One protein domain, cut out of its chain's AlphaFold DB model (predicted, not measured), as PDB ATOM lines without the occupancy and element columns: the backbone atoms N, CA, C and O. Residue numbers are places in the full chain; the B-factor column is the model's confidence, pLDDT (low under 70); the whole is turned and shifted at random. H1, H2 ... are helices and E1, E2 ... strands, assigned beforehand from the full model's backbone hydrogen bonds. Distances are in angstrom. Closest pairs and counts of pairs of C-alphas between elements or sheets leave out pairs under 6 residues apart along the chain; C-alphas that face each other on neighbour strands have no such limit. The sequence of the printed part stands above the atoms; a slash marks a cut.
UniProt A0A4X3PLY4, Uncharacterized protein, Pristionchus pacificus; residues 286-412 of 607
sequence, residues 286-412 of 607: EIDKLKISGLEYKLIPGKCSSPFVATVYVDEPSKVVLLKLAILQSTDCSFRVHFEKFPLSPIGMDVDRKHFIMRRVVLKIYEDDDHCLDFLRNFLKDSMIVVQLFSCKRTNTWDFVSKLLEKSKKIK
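AT A GLANCE: This is residues 286 to 412 of the 607 residues of an uncharacterized protein of Pristionchus pacificus (UniProt A0A4X3PLY4). A strongly twisted sheet of five strands has three helices, H1, H2 and H3, over one face, and a long loop between E3 and E4 reaches out past the sheet, its residues 347 to 354 sticking out free. The printed part has 127 residues with five named strands and three named helices, in the order E1, E2, H1, E3, E4, H2, E5, H3. The sheet runs E3, E4, E2, E1, E5 and is mixed, with E1 and E5 its one parallel pair. The class is mixed, helices and strands; the whole is compact, with a radius of gyration of the C-alphas of 15.0 A, yet elongated in outline, spanning 49 by 30 by 26 A.

IN THESE COORDINATES: E1, residues 287 to 293, begins at C-alpha 287 (-54.857, 37.189, -19.498) and is 17.0 A long. E2, residues 307 to 314, is 22.1 A long. H1, residues 317 to 329, is 18.7 A long. E3, residues 336 to 341, is 16.5 A long, and E4, residues 359 to 366, is 22.7 A long. H2 is residues 370 to 380, 15.0 A long. E5, residues 384 to 390, is 16.5 A long. H3, residues 395 to 405, is 15.4 A long and ends at C-alpha 405 (-49.513, 42.756, -8.315).

HOW THE PARTS SIT: E1 and E5 are parallel at 19 degrees, with N 388 and O 290 2.8 A apart, within hydrogen-bond range. E1 and E2 form an antiparallel hairpin, with N 311 and O 291 at 2.7 A. E2 and E4 are antiparallel, with N 308 and O 365 at 2.7 A. E3 and E4 form the other hairpin, with N 338 and O 362 at 2.9 A. H1 is on the sheet at a height of 9.1 A and runs along the strands, at 10 degrees to E4 on the local plane. H2, on the same face as H1, has a height of 8.8 A. H3 has a height of 9.0 A and runs slantwise to the strands, at 34 degrees to E2 on the local plane. H2 and H3 touch at a steep tilt of 47 degrees, the same way; their closest C-alphas, those of Arg 377 and Leu 404, are 5.1 A apart. H1 and H3 are apart. E2, H1, E3 and E4, H2, E5 are split strand-helix-strand units, two strands running the same way with other strands between them, each with a right-handed crossover. In H1, H2 and H3 every O i to N i+4 pair is within hydrogen-bond range.

THE WHOLE: The C-alphas of Gly 302 and Asp 352, the two farthest apart, are 49.8 A apart. The printed part has no cut. The links E1 to E2 and E3 to E4 are long. Mean pLDDT of the printed part is 78.7; residues 341 to 358 are among those under 70.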
ATOM      1  N   GLU A 286     -59.027  39.025 -20.852       68.69
ATOM      2  CA  GLU A 286     -58.583  38.091 -19.812       68.69
ATOM      3  C   GLU A 286     -57.213  37.530 -20.220       68.69
ATOM      4  O   GLU A 286     -57.044  37.031 -21.336       68.69
ATOM      5  N   ILE A 287     -56.223  37.689 -19.339       79.00
ATOM      6  CA  ILE A 287     -54.857  37.189 -19.498       79.00
ATOM      7  C   ILE A 287     -54.748  35.961 -18.614       79.00
ATOM      8  O   ILE A 287     -54.752  36.055 -17.384       79.00
ATOM      9  N   ASP A 288     -54.614  34.801 -19.240       80.38
ATOM     10  CA  ASP A 288     -54.679  33.537 -18.512       80.38
ATOM     11  C   ASP A 288     -53.537  33.409 -17.510       80.38
ATOM     12  O   ASP A 288     -53.738  33.022 -16.354       80.38
ATOM     13  N   LYS A 289     -52.320  33.747 -17.955       87.88
ATOM     14  CA  LYS A 289     -51.102  33.516 -17.186       87.88
ATOM     15  C   LYS A 289     -50.038  34.581 -17.435       87.88
ATOM     16  O   LYS A 289     -49.623  34.825 -18.566       87.88
ATOM     17  N   LEU A 290     -49.514  35.151 -16.356       90.56
ATOM     18  CA  LEU A 290     -48.293  35.950 -16.358       90.56
ATOM     19  C   LEU A 290     -47.153  35.111 -15.782       90.56
ATOM     20  O   LEU A 290     -47.244  34.663 -14.646       90.56
ATOM     21  N   LYS A 291     -46.057  34.932 -16.518       92.06
ATOM     22  CA  LYS A 291     -44.816  34.360 -15.984       92.06
ATOM     23  C   LYS A 291     -43.774  35.451 -15.821       92.06
ATOM     24  O   LYS A 291     -43.363  36.059 -16.801       92.06
ATOM     25  N   ILE A 292     -43.291  35.660 -14.611       90.44
ATOM     26  CA  ILE A 292     -42.195  36.576 -14.314       90.44
ATOM     27  C   ILE A 292     -40.966  35.718 -14.067       90.44
ATOM     28  O   ILE A 292     -40.978  34.841 -13.211       90.44
ATOM     29  N   SER A 293     -39.925  35.930 -14.865       87.81
ATOM     30  CA  SER A 293     -38.662  35.213 -14.738       87.81
ATOM     31  C   SER A 293     -37.605  36.147 -14.166       87.81
ATOM     32  O   SER A 293     -37.264  37.161 -14.784       87.81
ATOM     33  N   GLY A 294     -37.092  35.794 -12.987       79.31
ATOM     34  CA  GLY A 294     -35.887  36.404 -12.441       79.31
ATOM     35  C   GLY A 294     -34.706  35.931 -13.274       79.31
ATOM     36  O   GLY A 294     -34.333  34.761 -13.212       79.31
ATOM     37  N   LEU A 295     -34.152  36.804 -14.112       70.00
ATOM     38  CA  LEU A 295     -32.961  36.448 -14.869       70.00
ATOM     39  C   LEU A 295     -31.739  36.753 -14.019       70.00
ATOM     40  O   LEU A 295     -31.427  37.904 -13.722       70.00
ATOM     41  N   GLU A 296     -31.014  35.697 -13.661       63.88
ATOM     42  CA  GLU A 296     -29.655  35.786 -13.138       63.88
ATOM     43  C   GLU A 296     -28.693  36.142 -14.276       63.88
ATOM     44  O   GLU A 296     -27.738  35.422 -14.565       63.88
ATOM     45  N   TYR A 297     -28.930  37.252 -14.975       63.22
ATOM     46  CA  TYR A 297     -27.855  37.785 -15.792       63.22
ATOM     47  C   TYR A 297     -26.737  38.232 -14.858       63.22
ATOM     48  O   TYR A 297     -26.977  38.882 -13.830       63.22
ATOM     49  N   LYS A 298     -25.502  37.872 -15.229       61.44
ATOM     50  CA  LYS A 298     -24.307  38.516 -14.689       61.44
ATOM     51  C   LYS A 298     -24.542  40.015 -14.829       61.44
ATOM     52  O   LYS A 298     -24.806  40.483 -15.937       61.44
ATOM     53  N   LEU A 299     -24.539  40.726 -13.700       64.88
ATOM     54  CA  LEU A 299     -24.636  42.181 -13.682       64.88
ATOM     55  C   LEU A 299     -23.622  42.699 -14.697       64.88
ATOM     56  O   LEU A 299     -22.430  42.417 -14.574       64.88
ATOM     57  N   ILE A 300     -24.104  43.365 -15.743       70.88
ATOM     58  CA  ILE A 300     -23.211  43.992 -16.707       70.88
ATOM     59  C   ILE A 300     -22.524  45.117 -15.927       70.88
ATOM     60  O   ILE A 300     -23.241  45.987 -15.420       70.88
ATOM     61  N   PRO A 301     -21.186  45.108 -15.781       72.38
ATOM     62  CA  PRO A 301     -20.485  46.145 -15.036       72.38
ATOM     63  C   PRO A 301     -20.902  47.533 -15.539       72.38
ATOM     64  O   PRO A 301     -20.846  47.801 -16.738       72.38
ATOM     65  N   GLY A 302     -21.378  48.389 -14.632       77.69
ATOM     66  CA  GLY A 302     -21.844  49.743 -14.955       77.69
ATOM     67  C   GLY A 302     -23.345  49.897 -15.240       77.69
ATOM     68  O   GLY A 302     -23.799  51.030 -15.369       77.69
ATOM     69  N   LYS A 303     -24.141  48.817 -15.293       72.50
ATOM     70  CA  LYS A 303     -25.611  48.924 -15.250       72.50
ATOM     71  C   LYS A 303     -26.119  48.710 -13.828       72.50
ATOM     72  O   LYS A 303     -25.822  47.691 -13.212       72.50
ATOM     73  N   CYS A 304     -26.885  49.676 -13.326       65.00
ATOM     74  CA  CYS A 304     -27.376  49.684 -11.947       65.00
ATOM     75  C   CYS A 304     -28.475  48.643 -11.674       65.00
ATOM     76  O   CYS A 304     -28.653  48.266 -10.521       65.00
ATOM     77  N   SER A 305     -29.172  48.150 -12.703       73.69
ATOM     78  CA  SER A 305     -30.298  47.225 -12.555       73.69
ATOM     79  C   SER A 305     -30.180  45.992 -13.454       73.69
ATOM     80  O   SER A 305     -29.785  46.062 -14.625       73.69
ATOM     81  N   SER A 306     -30.529  44.825 -12.904       74.44
ATOM     82  CA  SER A 306     -30.753  43.622 -13.707       74.44
ATOM     83  C   SER A 306     -32.097  43.723 -14.433       74.44
ATOM     84  O   SER A 306     -33.092  44.089 -13.811       74.44
ATOM     85  N   PRO A 307     -32.172  43.381 -15.731       80.56
ATOM     86  CA  PRO A 307     -33.458  43.262 -16.391       80.56
ATOM     87  C   PRO A 307     -34.179  41.996 -15.916       80.56
ATOM     88  O   PRO A 307     -33.594  40.912 -15.856       80.56
ATOM     89  N   PHE A 308     -35.475  42.115 -15.664       82.88
ATOM     90  CA  PHE A 308     -36.398  40.994 -15.579       82.88
ATOM     91  C   PHE A 308     -37.006  40.685 -16.935       82.88
ATOM     92  O   PHE A 308     -37.093  41.537 -17.823       82.88
ATOM     93  N   VAL A 309     -37.496  39.457 -17.070       86.25
ATOM     94  CA  VAL A 309     -38.355  39.095 -18.192       86.25
ATOM     95  C   VAL A 309     -39.739  38.745 -17.680       86.25
ATOM     96  O   VAL A 309     -39.938  37.719 -17.030       86.25
ATOM     97  N   ALA A 310     -40.711  39.588 -18.013       88.81
ATOM     98  CA  ALA A 310     -42.116  39.249 -17.894       88.81
ATOM     99  C   ALA A 310     -42.583  38.627 -19.209       88.81
ATOM    100  O   ALA A 310     -42.509  39.226 -20.275       88.81
ATOM    101  N   THR A 311     -43.065  37.399 -19.138       88.06
ATOM    102  CA  THR A 311     -43.676  36.676 -20.243       88.06
ATOM    103  C   THR A 311     -45.177  36.619 -20.010       88.06
ATOM    104  O   THR A 311     -45.648  35.948 -19.093       88.06
ATOM    105  N   VAL A 312     -45.940  37.318 -20.842       86.62
ATOM    106  CA  VAL A 312     -47.404  37.299 -20.805       86.62
ATOM    107  C   VAL A 312     -47.894  36.203 -21.744       86.62
ATOM    108  O   VAL A 312     -47.588  36.232 -22.939       86.62
ATOM    109  N   TYR A 313     -48.634  35.231 -21.212       84.12
ATOM    110  CA  TYR A 313     -49.296  34.197 -22.000       84.12
ATOM    111  C   TYR A 313     -50.713  34.629 -22.317       84.12
ATOM    112  O   TYR A 313     -51.427  35.150 -21.461       84.12
ATOM    113  N   VAL A 314     -51.093  34.403 -23.565       81.62
ATOM    114  CA  VAL A 314     -52.387  34.806 -24.081       81.62
ATOM    115  C   VAL A 314     -52.950  33.651 -24.906       81.62
ATOM    116  O   VAL A 314     -52.321  33.217 -25.879       81.62
ATOM    117  N   ASP A 315     -54.114  33.149 -24.498       76.06
ATOM    118  CA  ASP A 315     -54.907  32.139 -25.203       76.06
ATOM    119  C   ASP A 315     -55.236  32.537 -26.649       76.06
ATOM    120  O   ASP A 315     -55.095  31.738 -27.580       76.06
ATOM    121  N   GLU A 316     -55.631  33.791 -26.860       79.19
ATOM    122  CA  GLU A 316     -56.162  34.255 -28.130       79.19
ATOM    123  C   GLU A 316     -55.164  35.100 -28.943       79.19
ATOM    124  O   GLU A 316     -54.591  36.080 -28.453       79.19
ATOM    125  N   PRO A 317     -54.996  34.816 -30.251       75.31
ATOM    126  CA  PRO A 317     -54.159  35.636 -31.125       75.31
ATOM    127  C   PRO A 317     -54.564  37.115 -31.173       75.31
ATOM    128  O   PRO A 317     -53.690  37.977 -31.261       75.31
ATOM    129  N   SER A 318     -55.863  37.419 -31.121       72.62
ATOM    130  CA  SER A 318     -56.419  38.784 -31.082       72.62
ATOM    131  C   SER A 318     -55.893  39.568 -29.883       72.62
ATOM    132  O   SER A 318     -55.408  40.689 -30.034       72.62
ATOM    133  N   LYS A 319     -55.924  38.958 -28.696       77.56
ATOM    134  CA  LYS A 319     -55.450  39.563 -27.448       77.56
ATOM    135  C   LYS A 319     -53.943  39.837 -27.469       77.56
ATOM    136  O   LYS A 319     -53.501  40.867 -26.964       77.56
ATOM    137  N   VAL A 320     -53.151  38.991 -28.136       79.50
ATOM    138  CA  VAL A 320     -51.719  39.270 -28.345       79.50
ATOM    139  C   VAL A 320     -51.540  40.568 -29.115       79.50
ATOM    140  O   VAL A 320     -50.763  41.409 -28.679       79.50
ATOM    141  N   VAL A 321     -52.254  40.739 -30.239       76.00
ATOM    142  CA  VAL A 321     -52.203  41.953 -31.076       76.00
ATOM    143  C   VAL A 321     -52.518  43.195 -30.248       76.00
ATOM    144  O   VAL A 321     -51.818  44.200 -30.364       76.00
ATOM    145  N   LEU A 322     -53.512  43.102 -29.368       77.19
ATOM    146  CA  LEU A 322     -53.901  44.188 -28.475       77.19
ATOM    147  C   LEU A 322     -52.843  44.547 -27.458       77.19
ATOM    148  O   LEU A 322     -52.540  45.726 -27.300       77.19
ATOM    149  N   LEU A 323     -52.245  43.545 -26.824       81.44
ATOM    150  CA  LEU A 323     -51.118  43.762 -25.935       81.44
ATOM    151  C   LEU A 323     -49.965  44.442 -26.690       81.44
ATOM    152  O   LEU A 323     -49.415  45.418 -26.189       81.44
ATOM    153  N   LYS A 324     -49.659  44.025 -27.930       80.00
ATOM    154  CA  LYS A 324     -48.621  44.699 -28.738       80.00
ATOM    155  C   LYS A 324     -48.947  46.163 -28.964       80.00
ATOM    156  O   LYS A 324     -48.092  47.014 -28.769       80.00
ATOM    157  N   LEU A 325     -50.168  46.448 -29.406       78.38
ATOM    158  CA  LEU A 325     -50.598  47.812 -29.686       78.38
ATOM    159  C   LEU A 325     -50.581  48.655 -28.422       78.38
ATOM    160  O   LEU A 325     -50.148  49.798 -28.476       78.38
ATOM    161  N   ALA A 326     -51.000  48.086 -27.291       82.44
ATOM    162  CA  ALA A 326     -50.976  48.774 -26.017       82.44
ATOM    163  C   ALA A 326     -49.553  49.156 -25.606       82.44
ATOM    164  O   ALA A 326     -49.330  50.296 -25.209       82.44
ATOM    165  N   ILE A 327     -48.599  48.239 -25.777       82.81
ATOM    166  CA  ILE A 327     -47.180  48.497 -25.520       82.81
ATOM    167  C   ILE A 327     -46.628  49.540 -26.502       82.81
ATOM    168  O   ILE A 327     -46.017  50.508 -26.080       82.81
ATOM    169  N   LEU A 328     -46.921  49.420 -27.803       79.56
ATOM    170  CA  LEU A 328     -46.501  50.385 -28.835       79.56
ATOM    171  C   LEU A 328     -47.154  51.775 -28.698       79.56
ATOM    172  O   LEU A 328     -46.799  52.703 -29.426       79.56
ATOM    173  N   GLN A 329     -48.184  51.917 -27.865       78.31
ATOM    174  CA  GLN A 329     -48.793  53.208 -27.521       78.31
ATOM    175  C   GLN A 329     -48.190  53.818 -26.264       78.31
ATOM    176  O   GLN A 329     -48.369  55.010 -26.042       78.31
ATOM    177  N   SER A 330     -47.523  53.018 -25.437       80.06
ATOM    178  CA  SER A 330     -46.829  53.511 -24.261       80.06
ATOM    179  C   SER A 330     -45.530  54.156 -24.758       80.06
ATOM    180  O   SER A 330     -44.551  53.499 -25.097       80.06
ATOM    181  N   THR A 331     -45.572  55.477 -24.927       66.44
ATOM    182  CA  THR A 331     -44.435  56.278 -25.409       66.44
ATOM    183  C   THR A 331     -43.297  56.336 -24.400       66.44
ATOM    184  O   THR A 331     -42.161  56.606 -24.777       66.44
ATOM    185  N   ASP A 332     -43.603  56.048 -23.138       74.50
ATOM    186  CA  ASP A 332     -42.727  56.344 -22.006       74.50
ATOM    187  C   ASP A 332     -41.980  55.106 -21.501       74.50
ATOM    188  O   ASP A 332     -41.298  55.171 -20.484       74.50
ATOM    189  N   CYS A 333     -42.114  53.960 -22.175       71.75
ATOM    190  CA  CYS A 333     -41.532  52.712 -21.697       71.75
ATOM    191  C   CYS A 333     -40.510  52.144 -22.679       71.75
ATOM    192  O   CYS A 333     -40.759  51.986 -23.874       71.75
ATOM    193  N   SER A 334     -39.366  51.744 -22.134       69.12
ATOM    194  CA  SER A 334     -38.220  51.215 -22.876       69.12
ATOM    195  C   SER A 334     -38.354  49.720 -23.219       69.12
ATOM    196  O   SER A 334     -37.390  48.952 -23.161       69.12
ATOM    197  N   PHE A 335     -39.560  49.263 -23.574       72.50
ATOM    198  CA  PHE A 335     -39.815  47.842 -23.798       72.50
ATOM    199  C   PHE A 335     -39.022  47.299 -24.989       72.50
ATOM    200  O   PHE A 335     -39.210  47.714 -26.132       72.50
ATOM    201  N   ARG A 336     -38.235  46.247 -24.748       74.06
ATOM    202  CA  ARG A 336     -37.872  45.308 -25.817       74.06
ATOM    203  C   ARG A 336     -38.892  44.187 -25.828       74.06
ATOM    204  O   ARG A 336     -38.906  43.350 -24.922       74.06
ATOM    205  N   VAL A 337     -39.749  44.202 -26.843       74.62
ATOM    206  CA  VAL A 337     -40.811  43.212 -26.994       74.62
ATOM    207  C   VAL A 337     -40.388  42.155 -27.998       74.62
ATOM    208  O   VAL A 337     -40.211  42.446 -29.179       74.62
ATOM    209  N   HIS A 338     -40.265  40.918 -27.532       76.75
ATOM    210  CA  HIS A 338     -40.065  39.766 -28.401       76.75
ATOM    211  C   HIS A 338     -41.355  38.953 -28.471       76.75
ATOM    212  O   HIS A 338     -42.042  38.726 -27.470       76.75
ATOM    213  N   PHE A 339     -41.704  38.534 -29.682       70.62
ATOM    214  CA  PHE A 339     -42.912  37.771 -29.941       70.62
ATOM    215  C   PHE A 339     -42.538  36.418 -30.482       70.62
ATOM    216  O   PHE A 339     -41.986  36.311 -31.574       70.62
ATOM    217  N   GLU A 340     -42.904  35.391 -29.736       74.06
ATOM    218  CA  GLU A 340     -42.535  34.033 -30.077       74.06
ATOM    219  C   GLU A 340     -43.803  33.205 -30.219       74.06
ATOM    220  O   GLU A 340     -44.673  33.176 -29.340       74.06
ATOM    221  N   LYS A 341     -43.921  32.540 -31.369       68.94
ATOM    222  CA  LYS A 341     -44.860  31.437 -31.532       68.94
ATOM    223  C   LYS A 341     -44.147  30.211 -30.996       68.94
ATOM    224  O   LYS A 341     -43.263  29.684 -31.661       68.94
ATOM    225  N   PHE A 342     -44.512  29.789 -29.797       62.31
ATOM    226  CA  PHE A 342     -44.015  28.535 -29.269       62.31
ATOM    227  C   PHE A 342     -45.038  27.452 -29.623       62.31
ATOM    228  O   PHE A 342     -46.176  27.539 -29.151       62.31
ATOM    229  N   PRO A 343     -44.702  26.448 -30.454       58.12
ATOM    230  CA  PRO A 343     -45.436  25.201 -30.365       58.12
ATOM    231  C   PRO A 343     -45.216  24.720 -28.933       58.12
ATOM    232  O   PRO A 343     -44.070  24.585 -28.499       58.12
ATOM    233  N   LEU A 344     -46.284  24.567 -28.150       55.00
ATOM    234  CA  LEU A 344     -46.144  23.919 -26.856       55.00
ATOM    235  C   LEU A 344     -45.663  22.502 -27.148       55.00
ATOM    236  O   LEU A 344     -46.435  21.655 -27.588       55.00
ATOM    237  N   SER A 345     -44.361  22.290 -26.976       43.81
ATOM    238  CA  SER A 345     -43.804  20.955 -26.889       43.81
ATOM    239  C   SER A 345     -44.566  20.256 -25.763       43.81
ATOM    240  O   SER A 345     -44.699  20.858 -24.689       43.81
ATOM    241  N   PRO A 346     -45.114  19.053 -25.987       44.75
ATOM    242  CA  PRO A 346     -45.830  18.286 -24.977       44.75
ATOM    243  C   PRO A 346     -44.836  17.740 -23.941       44.75
ATOM    244  O   PRO A 346     -44.710  16.543 -23.731       44.75
ATOM    245  N   ILE A 347     -44.079  18.615 -23.282       42.19
ATOM    246  CA  ILE A 347     -43.263  18.246 -22.132       42.19
ATOM    247  C   ILE A 347     -44.228  18.211 -20.949       42.19
ATOM    248  O   ILE A 347     -44.521  19.231 -20.326       42.19
ATOM    249  N   GLY A 348     -44.794  17.027 -20.716       47.06
ATOM    250  CA  GLY A 348     -45.649  16.722 -19.568       47.06
ATOM    251  C   GLY A 348     -47.136  17.050 -19.731       47.06
ATOM    252  O   GLY A 348     -47.868  16.989 -18.748       47.06
ATOM    253  N   MET A 349     -47.606  17.391 -20.936       42.06
ATOM    254  CA  MET A 349     -49.042  17.484 -21.220       42.06
ATOM    255  C   MET A 349     -49.456  16.383 -22.186       42.06
ATOM    256  O   MET A 349     -48.933  16.284 -23.291       42.06
ATOM    257  N   ASP A 350     -50.380  15.565 -21.698       42.66
ATOM    258  CA  ASP A 350     -50.914  14.359 -22.311       42.66
ATOM    259  C   ASP A 350     -51.321  14.543 -23.786       42.66
ATOM    260  O   ASP A 350     -51.868  15.582 -24.180       42.66
ATOM    261  N   VAL A 351     -51.032  13.517 -24.586       44.62
ATOM    262  CA  VAL A 351     -50.864  13.532 -26.055       44.62
ATOM    263  C   VAL A 351     -52.162  13.858 -26.822       44.62
ATOM    264  O   VAL A 351     -52.122  14.198 -28.002       44.62
ATOM    265  N   ASP A 352     -53.311  13.880 -26.142       48.91
ATOM    266  CA  ASP A 352     -54.631  14.114 -26.746       48.91
ATOM    267  C   ASP A 352     -55.112  15.576 -26.750       48.91
ATOM    268  O   ASP A 352     -56.168  15.902 -27.309       48.91
ATOM    269  N   ARG A 353     -54.357  16.517 -26.171       50.34
ATOM    270  CA  ARG A 353     -54.749  17.933 -26.235       50.34
ATOM    271  C   ARG A 353     -54.319  18.535 -27.566       50.34
ATOM    272  O   ARG A 353     -53.162  18.903 -27.740       50.34
ATOM    273  N   LYS A 354     -55.290  18.675 -28.484       51.22
ATOM    274  CA  LYS A 354     -55.242  19.551 -29.674       51.22
ATOM    275  C   LYS A 354     -54.243  20.686 -29.454       51.22
ATOM    276  O   LYS A 354     -54.469  21.491 -28.561       51.22
ATOM    277  N   HIS A 355     -53.185  20.727 -30.263       51.12
ATOM    278  CA  HIS A 355     -52.122  21.735 -30.274       51.12
ATOM    279  C   HIS A 355     -52.616  23.136 -29.877       51.12
ATOM    280  O   HIS A 355     -53.026  23.934 -30.723       51.12
ATOM    281  N   PHE A 356     -52.578  23.452 -28.582       57.09
ATOM    282  CA  PHE A 356     -52.842  24.801 -28.114       57.09
ATOM    283  C   PHE A 356     -51.600  25.610 -28.460       57.09
ATOM    284  O   PHE A 356     -50.567  25.520 -27.801       57.09
ATOM    285  N   ILE A 357     -51.674  26.378 -29.546       65.81
ATOM    286  CA  ILE A 357     -50.642  27.362 -29.866       65.81
ATOM    287  C   ILE A 357     -50.834  28.523 -28.891       65.81
ATOM    288  O   ILE A 357     -51.473  29.524 -29.222       65.81
ATOM    289  N   MET A 358     -50.295  28.377 -27.678       66.56
ATOM    290  CA  MET A 358     -50.153  29.513 -26.783       66.56
ATOM    291  C   MET A 358     -49.148  30.478 -27.389       66.56
ATOM    292  O   MET A 358     -48.039  30.115 -27.788       66.56
ATOM    293  N   ARG A 359     -49.550  31.739 -27.465       79.12
ATOM    294  CA  ARG A 359     -48.667  32.812 -27.900       79.12
ATOM    295  C   ARG A 359     -48.163  33.521 -26.660       79.12
ATOM    296  O   ARG A 359     -48.935  33.798 -25.742       79.12
ATOM    297  N   ARG A 360     -46.865  33.813 -26.643       83.69
ATOM    298  CA  ARG A 360     -46.244  34.553 -25.550       83.69
ATOM    299  C   ARG A 360     -45.717  35.895 -26.026       83.69
ATOM    300  O   ARG A 360     -45.149  36.006 -27.115       83.69
ATOM    301  N   VAL A 361     -45.918  36.907 -25.195       84.50
ATOM    302  CA  VAL A 361     -45.298  38.222 -25.337       84.50
ATOM    303  C   VAL A 361     -44.215  38.325 -24.282       84.50
ATOM    304  O   VAL A 361     -44.508  38.289 -23.090       84.50
ATOM    305  N   VAL A 362     -42.966  38.415 -24.723       87.00
ATOM    306  CA  VAL A 362     -41.803  38.498 -23.843       87.00
ATOM    307  C   VAL A 362     -41.403  39.963 -23.722       87.00
ATOM    308  O   VAL A 362     -41.032  40.598 -24.708       87.00
ATOM    309  N   LEU A 363     -41.493  40.491 -22.507       88.38
ATOM    310  CA  LEU A 363     -41.166  41.862 -22.138       88.38
ATOM    311  C   LEU A 363     -39.916  41.853 -21.274       88.38
ATOM    312  O   LEU A 363     -39.912  41.278 -20.186       88.38
ATOM    313  N   LYS A 364     -38.857  42.505 -21.752       87.62
ATOM    314  CA  LYS A 364     -37.685  42.819 -20.929       87.62
ATOM    315  C   LYS A 364     -37.953  44.131 -20.197       87.62
ATOM    316  O   LYS A 364     -38.211  45.138 -20.852       87.62
ATOM    317  N   ILE A 365     -37.925  44.089 -18.870       86.38
ATOM    318  CA  ILE A 365     -38.268  45.197 -17.970       86.38
ATOM    319  C   ILE A 365     -37.085  45.438 -17.044       86.38
ATOM    320  O   ILE A 365     -36.486  44.475 -16.577       86.38
ATOM    321  N   TYR A 366     -36.752  46.690 -16.761       84.62
ATOM    322  CA  TYR A 366     -35.721  47.029 -15.783       84.62
ATOM    323  C   TYR A 366     -36.355  47.328 -14.421       84.62
ATOM    324  O   TYR A 366     -37.464  47.852 -14.355       84.62
ATOM    325  N   GLU A 367     -35.666  46.952 -13.342       81.00
ATOM    326  CA  GLU A 367     -36.130  47.116 -11.951       81.00
ATOM    327  C   GLU A 367     -36.497  48.556 -11.576       81.00
ATOM    328  O   GLU A 367     -37.368  48.770 -10.736       81.00
ATOM    329  N   ASP A 368     -35.813  49.513 -12.191       84.06
ATOM    330  CA  ASP A 368     -35.877  50.951 -11.950       84.06
ATOM    331  C   ASP A 368     -36.803  51.701 -12.923       84.06
ATOM    332  O   ASP A 368     -36.983  52.909 -12.792       84.06
ATOM    333  N   ASP A 369     -37.426  51.008 -13.883       87.38
ATOM    334  CA  ASP A 369     -38.372  51.612 -14.828       87.38
ATOM    335  C   ASP A 369     -39.793  51.635 -14.226       87.38
ATOM    336  O   ASP A 369     -40.649  50.794 -14.526       87.38
ATOM    337  N   ASP A 370     -40.043  52.607 -13.341       89.25
ATOM    338  CA  ASP A 370     -41.344  52.793 -12.677       89.25
ATOM    339  C   ASP A 370     -42.484  53.053 -13.682       89.25
ATOM    340  O   ASP A 370     -43.610  52.595 -13.476       89.25
ATOM    341  N   HIS A 371     -42.204  53.714 -14.812       89.38
ATOM    342  CA  HIS A 371     -43.195  53.949 -15.870       89.38
ATOM    343  C   HIS A 371     -43.670  52.637 -16.496       89.38
ATOM    344  O   HIS A 371     -44.870  52.415 -16.682       89.38
ATOM    345  N   CYS A 372     -42.729  51.742 -16.793       87.25
ATOM    346  CA  CYS A 372     -43.003  50.402 -17.291       87.25
ATOM    347  C   CYS A 372     -43.798  49.566 -16.279       87.25
ATOM    348  O   CYS A 372     -44.797  48.927 -16.638       87.25
ATOM    349  N   LEU A 373     -43.400  49.612 -15.007       89.44
ATOM    350  CA  LEU A 373     -44.110  48.944 -13.920       89.44
ATOM    351  C   LEU A 373     -45.556  49.441 -13.802       89.44
ATOM    352  O   LEU A 373     -46.476  48.628 -13.705       89.44
ATOM    353  N   ASP A 374     -45.779  50.751 -13.846       91.19
ATOM    354  CA  ASP A 374     -47.114  51.340 -13.751       91.19
ATOM    355  C   ASP A 374     -47.974  51.036 -14.976       91.19
ATOM    356  O   ASP A 374     -49.162  50.723 -14.829       91.19
ATOM    357  N   PHE A 375     -47.389  51.046 -16.176       89.38
ATOM    358  CA  PHE A 375     -48.071  50.599 -17.387       89.38
ATOM    359  C   PHE A 375     -48.565  49.155 -17.234       89.38
ATOM    360  O   PHE A 375     -49.753  48.888 -17.424       89.38
ATOM    361  N   LEU A 376     -47.682  48.231 -16.839       89.00
ATOM    362  CA  LEU A 376     -48.040  46.821 -16.682       89.00
ATOM    363  C   LEU A 376     -49.038  46.609 -15.555       89.00
ATOM    364  O   LEU A 376     -50.016  45.893 -15.739       89.00
ATOM    365  N   ARG A 377     -48.854  47.276 -14.415       91.62
ATOM    366  CA  ARG A 377     -49.791  47.217 -13.291       91.62
ATOM    367  C   ARG A 377     -51.195  47.631 -13.729       91.62
ATOM    368  O   ARG A 377     -52.165  46.939 -13.433       91.62
ATOM    369  N   ASN A 378     -51.310  48.730 -14.473       87.88
ATOM    370  CA  ASN A 378     -52.595  49.225 -14.967       87.88
ATOM    371  C   ASN A 378     -53.193  48.344 -16.068       87.88
ATOM    372  O   ASN A 378     -54.415  48.239 -16.160       87.88
ATOM    373  N   PHE A 379     -52.350  47.721 -16.889       84.81
ATOM    374  CA  PHE A 379     -52.781  46.818 -17.950       84.81
ATOM    375  C   PHE A 379     -53.243  45.455 -17.408       84.81
ATOM    376  O   PHE A 379     -54.177  44.858 -17.938       84.81
ATOM    377  N   LEU A 380     -52.609  44.965 -16.340       86.75
ATOM    378  CA  LEU A 380     -52.782  43.602 -15.841       86.75
ATOM    379  C   LEU A 380     -53.748  43.472 -14.645       86.75
ATOM    380  O   LEU A 380     -54.229  42.371 -14.369       86.75
ATOM    381  N   LYS A 381     -54.053  44.571 -13.938       86.62
ATOM    382  CA  LYS A 381     -54.819  44.586 -12.668       86.62
ATOM    383  C   LYS A 381     -56.093  43.724 -12.641       86.62
ATOM    384  O   LYS A 381     -56.390  43.094 -11.628       86.62
ATOM    385  N   ASP A 382     -56.837  43.680 -13.743       83.69
ATOM    386  CA  ASP A 382     -58.172  43.073 -13.807       83.69
ATOM    387  C   ASP A 382     -58.229  41.866 -14.752       83.69
ATOM    388  O   ASP A 382     -59.311  41.327 -14.996       83.69
ATOM    389  N   SER A 383     -57.086  41.438 -15.289       83.00
ATOM    390  CA  SER A 383     -57.018  40.416 -16.334       83.00
ATOM    391  C   SER A 383     -56.300  39.142 -15.904       83.00
ATOM    392  O   SER A 383     -56.547  38.111 -16.512       83.00
ATOM    393  N   MET A 384     -55.463  39.177 -14.864       86.19
ATOM    394  CA  MET A 384     -54.627  38.032 -14.488       86.19
ATOM    395  C   MET A 384     -55.327  37.023 -13.580       86.19
ATOM    396  O   MET A 384     -55.790  37.371 -12.492       86.19
ATOM    397  N   ILE A 385     -55.293  35.753 -13.986       88.19
ATOM    398  CA  ILE A 385     -55.775  34.622 -13.179       88.19
ATOM    399  C   ILE A 385     -54.606  33.875 -12.524       88.19
ATOM    400  O   ILE A 385     -54.665  33.564 -11.329       88.19
ATOM    401  N   VAL A 386     -53.546  33.601 -13.291       92.94
ATOM    402  CA  VAL A 386     -52.373  32.838 -12.844       92.94
ATOM    403  C   VAL A 386     -51.116  33.699 -12.915       92.94
ATOM    404  O   VAL A 386     -50.819  34.289 -13.953       92.94
ATOM    405  N   VAL A 387     -50.335  33.717 -11.837       95.19
ATOM    406  CA  VAL A 387     -48.988  34.296 -11.825       95.19
ATOM    407  C   VAL A 387     -47.975  33.197 -11.544       95.19
ATOM    408  O   VAL A 387     -48.073  32.518 -10.531       95.19
ATOM    409  N   GLN A 388     -46.995  33.037 -12.429       95.75
ATOM    410  CA  GLN A 388     -45.869  32.126 -12.272       95.75
ATOM    411  C   GLN A 388     -44.581  32.912 -12.033       95.75
ATOM    412  O   GLN A 388     -44.187  33.728 -12.859       95.75
ATOM    413  N   LEU A 389     -43.899  32.633 -10.933       95.25
ATOM    414  CA  LEU A 389     -42.602  33.180 -10.570       95.25
ATOM    415  C   LEU A 389     -41.549  32.118 -10.864       95.25
ATOM    416  O   LEU A 389     -41.553  31.064 -10.240       95.25
ATOM    417  N   PHE A 390     -40.691  32.372 -11.847       93.94
ATOM    418  CA  PHE A 390     -39.695  31.420 -12.324       93.94
ATOM    419  C   PHE A 390     -38.286  31.912 -12.007       93.94
ATOM    420  O   PHE A 390     -37.893  32.994 -12.447       93.94
ATOM    421  N   SER A 391     -37.516  31.119 -11.262       90.75
ATOM    422  CA  SER A 391     -36.152  31.470 -10.839       90.75
ATOM    423  C   SER A 391     -36.057  32.834 -10.129       90.75
ATOM    424  O   SER A 391     -35.061  33.549 -10.227       90.75
ATOM    425  N   CYS A 392     -37.096  33.218  -9.385       90.38
ATOM    426  CA  CYS A 392     -37.138  34.460  -8.617       90.38
ATOM    427  C   CYS A 392     -36.433  34.262  -7.266       90.38
ATOM    428  O   CYS A 392     -37.076  33.959  -6.259       90.38
ATOM    429  N   LYS A 393     -35.102  34.411  -7.244       86.62
ATOM    430  CA  LYS A 393     -34.291  34.227  -6.023       86.62
ATOM    431  C   LYS A 393     -33.956  35.521  -5.284       86.62
ATOM    432  O   LYS A 393     -33.736  35.481  -4.082       86.62
ATOM    433  N   ARG A 394     -33.881  36.652  -5.988       85.88
ATOM    434  CA  ARG A 394     -33.430  37.926  -5.411       85.88
ATOM    435  C   ARG A 394     -34.590  38.700  -4.789       85.88
ATOM    436  O   ARG A 394     -35.681  38.756  -5.356       85.88
ATOM    437  N   THR A 395     -34.324  39.364  -3.669       88.31
ATOM    438  CA  THR A 395     -35.290  40.187  -2.925       88.31
ATOM    439  C   THR A 395     -35.932  41.273  -3.795       88.31
ATOM    440  O   THR A 395     -37.150  41.427  -3.796       88.31
ATOM    441  N   ASN A 396     -35.134  41.949  -4.627       87.00
ATOM    442  CA  ASN A 396     -35.600  42.978  -5.564       87.00
ATOM    443  C   ASN A 396     -36.655  42.461  -6.562       87.00
ATOM    444  O   ASN A 396     -37.588  43.182  -6.912       87.00
ATOM    445  N   THR A 397     -36.557  41.194  -6.980       87.75
ATOM    446  CA  THR A 397     -37.524  40.556  -7.881       87.75
ATOM    447  C   THR A 397     -38.862  40.408  -7.175       87.75
ATOM    448  O   THR A 397     -39.898  40.740  -7.741       87.75
ATOM    449  N   TRP A 398     -38.848  39.963  -5.919       90.94
ATOM    450  CA  TRP A 398     -40.055  39.844  -5.104       90.94
ATOM    451  C   TRP A 398     -40.694  41.198  -4.810       90.94
ATOM    452  O   TRP A 398     -41.919  41.308  -4.856       90.94
ATOM    453  N   ASP A 399     -39.894  42.231  -4.554       91.38
ATOM    454  CA  ASP A 399     -40.403  43.581  -4.317       91.38
ATOM    455  C   ASP A 399     -41.034  44.168  -5.591       91.38
ATOM    456  O   ASP A 399     -42.136  44.717  -5.538       91.38
ATOM    457  N   PHE A 400     -40.405  43.972  -6.756       90.62
ATOM    458  CA  PHE A 400     -40.980  44.338  -8.054       90.62
ATOM    459  C   PHE A 400     -42.307  43.614  -8.314       90.62
ATOM    460  O   PHE A 400     -43.314  44.252  -8.623       90.62
ATOM    461  N   VAL A 401     -42.334  42.288  -8.142       92.81
ATOM    462  CA  VAL A 401     -43.545  41.469  -8.306       92.81
ATOM    463  C   VAL A 401     -44.642  41.949  -7.357       92.81
ATOM    464  O   VAL A 401     -45.787  42.116  -7.769       92.81
ATOM    465  N   SER A 402     -44.303  42.230  -6.100       93.75
ATOM    466  CA  SER A 402     -45.266  42.715  -5.109       93.75
ATOM    467  C   SER A 402     -45.887  44.045  -5.542       93.75
ATOM    468  O   SER A 402     -47.111  44.170  -5.532       93.75
ATOM    469  N   LYS A 403     -45.075  45.004  -6.013       93.75
ATOM    470  CA  LYS A 403     -45.569  46.280  -6.560       93.75
ATOM    471  C   LYS A 403     -46.445  46.072  -7.800       93.75
ATOM    472  O   LYS A 403     -47.497  46.698  -7.919       93.75
ATOM    473  N   LEU A 404     -46.037  45.186  -8.711       92.81
ATOM    474  CA  LEU A 404     -46.773  44.894  -9.944       92.81
ATOM    475  C   LEU A 404     -48.163  44.312  -9.656       92.81
ATOM    476  O   LEU A 404     -49.123  44.617 -10.363       92.81
ATOM    477  N   LEU A 405     -48.281  43.479  -8.622       93.88
ATOM    478  CA  LEU A 405     -49.513  42.756  -8.315       93.88
ATOM    479  C   LEU A 405     -50.392  43.448  -7.267       93.88
ATOM    480  O   LEU A 405     -51.543  43.057  -7.121       93.88
ATOM    481  N   GLU A 406     -49.910  44.498  -6.599       92.44
ATOM    482  CA  GLU A 406     -50.591  45.203  -5.499       92.44
ATOM    483  C   GLU A 406     -52.054  45.585  -5.795       92.44
ATOM    484  O   GLU A 406     -52.915  45.515  -4.921       92.44
ATOM    485  N   LYS A 407     -52.358  45.975  -7.040       89.62
ATOM    486  CA  LYS A 407     -53.711  46.393  -7.458       89.62
ATOM    487  C   LYS A 407     -54.547  45.263  -8.066       89.62
ATOM    488  O   LYS A 407     -55.674  45.509  -8.492       89.62
ATOM    489  N   SER A 408     -54.007  44.050  -8.134       91.19
ATOM    490  CA  SER A 408     -54.636  42.931  -8.826       91.19
ATOM    491  C   SER A 408     -55.585  42.175  -7.904       91.19
ATOM    492  O   SER A 408     -55.163  41.616  -6.898       91.19
ATOM    493  N   LYS A 409     -56.875  42.125  -8.257       88.50
ATOM    494  CA  LYS A 409     -57.914  41.473  -7.429       88.50
ATOM    495  C   LYS A 409     -58.314  40.076  -7.901       88.50
ATOM    496  O   LYS A 409     -59.021  39.374  -7.186       88.50
ATOM    497  N   LYS A 410     -57.922  39.688  -9.118       88.25
ATOM    498  CA  LYS A 410     -58.379  38.447  -9.765       88.25
ATOM    499  C   LYS A 410     -57.382  37.290  -9.709       88.25
ATOM    500  O   LYS A 410     -57.714  36.205 -10.183       88.25
ATOM    501  N   ILE A 411     -56.198  37.490  -9.131       93.19
ATOM    502  CA  ILE A 411     -55.170  36.446  -9.099       93.19
ATOM    503  C   ILE A 411     -55.655  35.316  -8.196       93.19
ATOM    504  O   ILE A 411     -55.809  35.481  -6.990       93.19
ATOM    505  N   LYS A 412     -55.893  34.151  -8.794       94.38
ATOM    506  CA  LYS A 412     -56.346  32.957  -8.077       94.38
ATOM    507  C   LYS A 412     -55.195  32.016  -7.775       94.38
ATOM    508  O   LYS A 412     -55.228  31.351  -6.744       94.38
TER     509      LYS A 412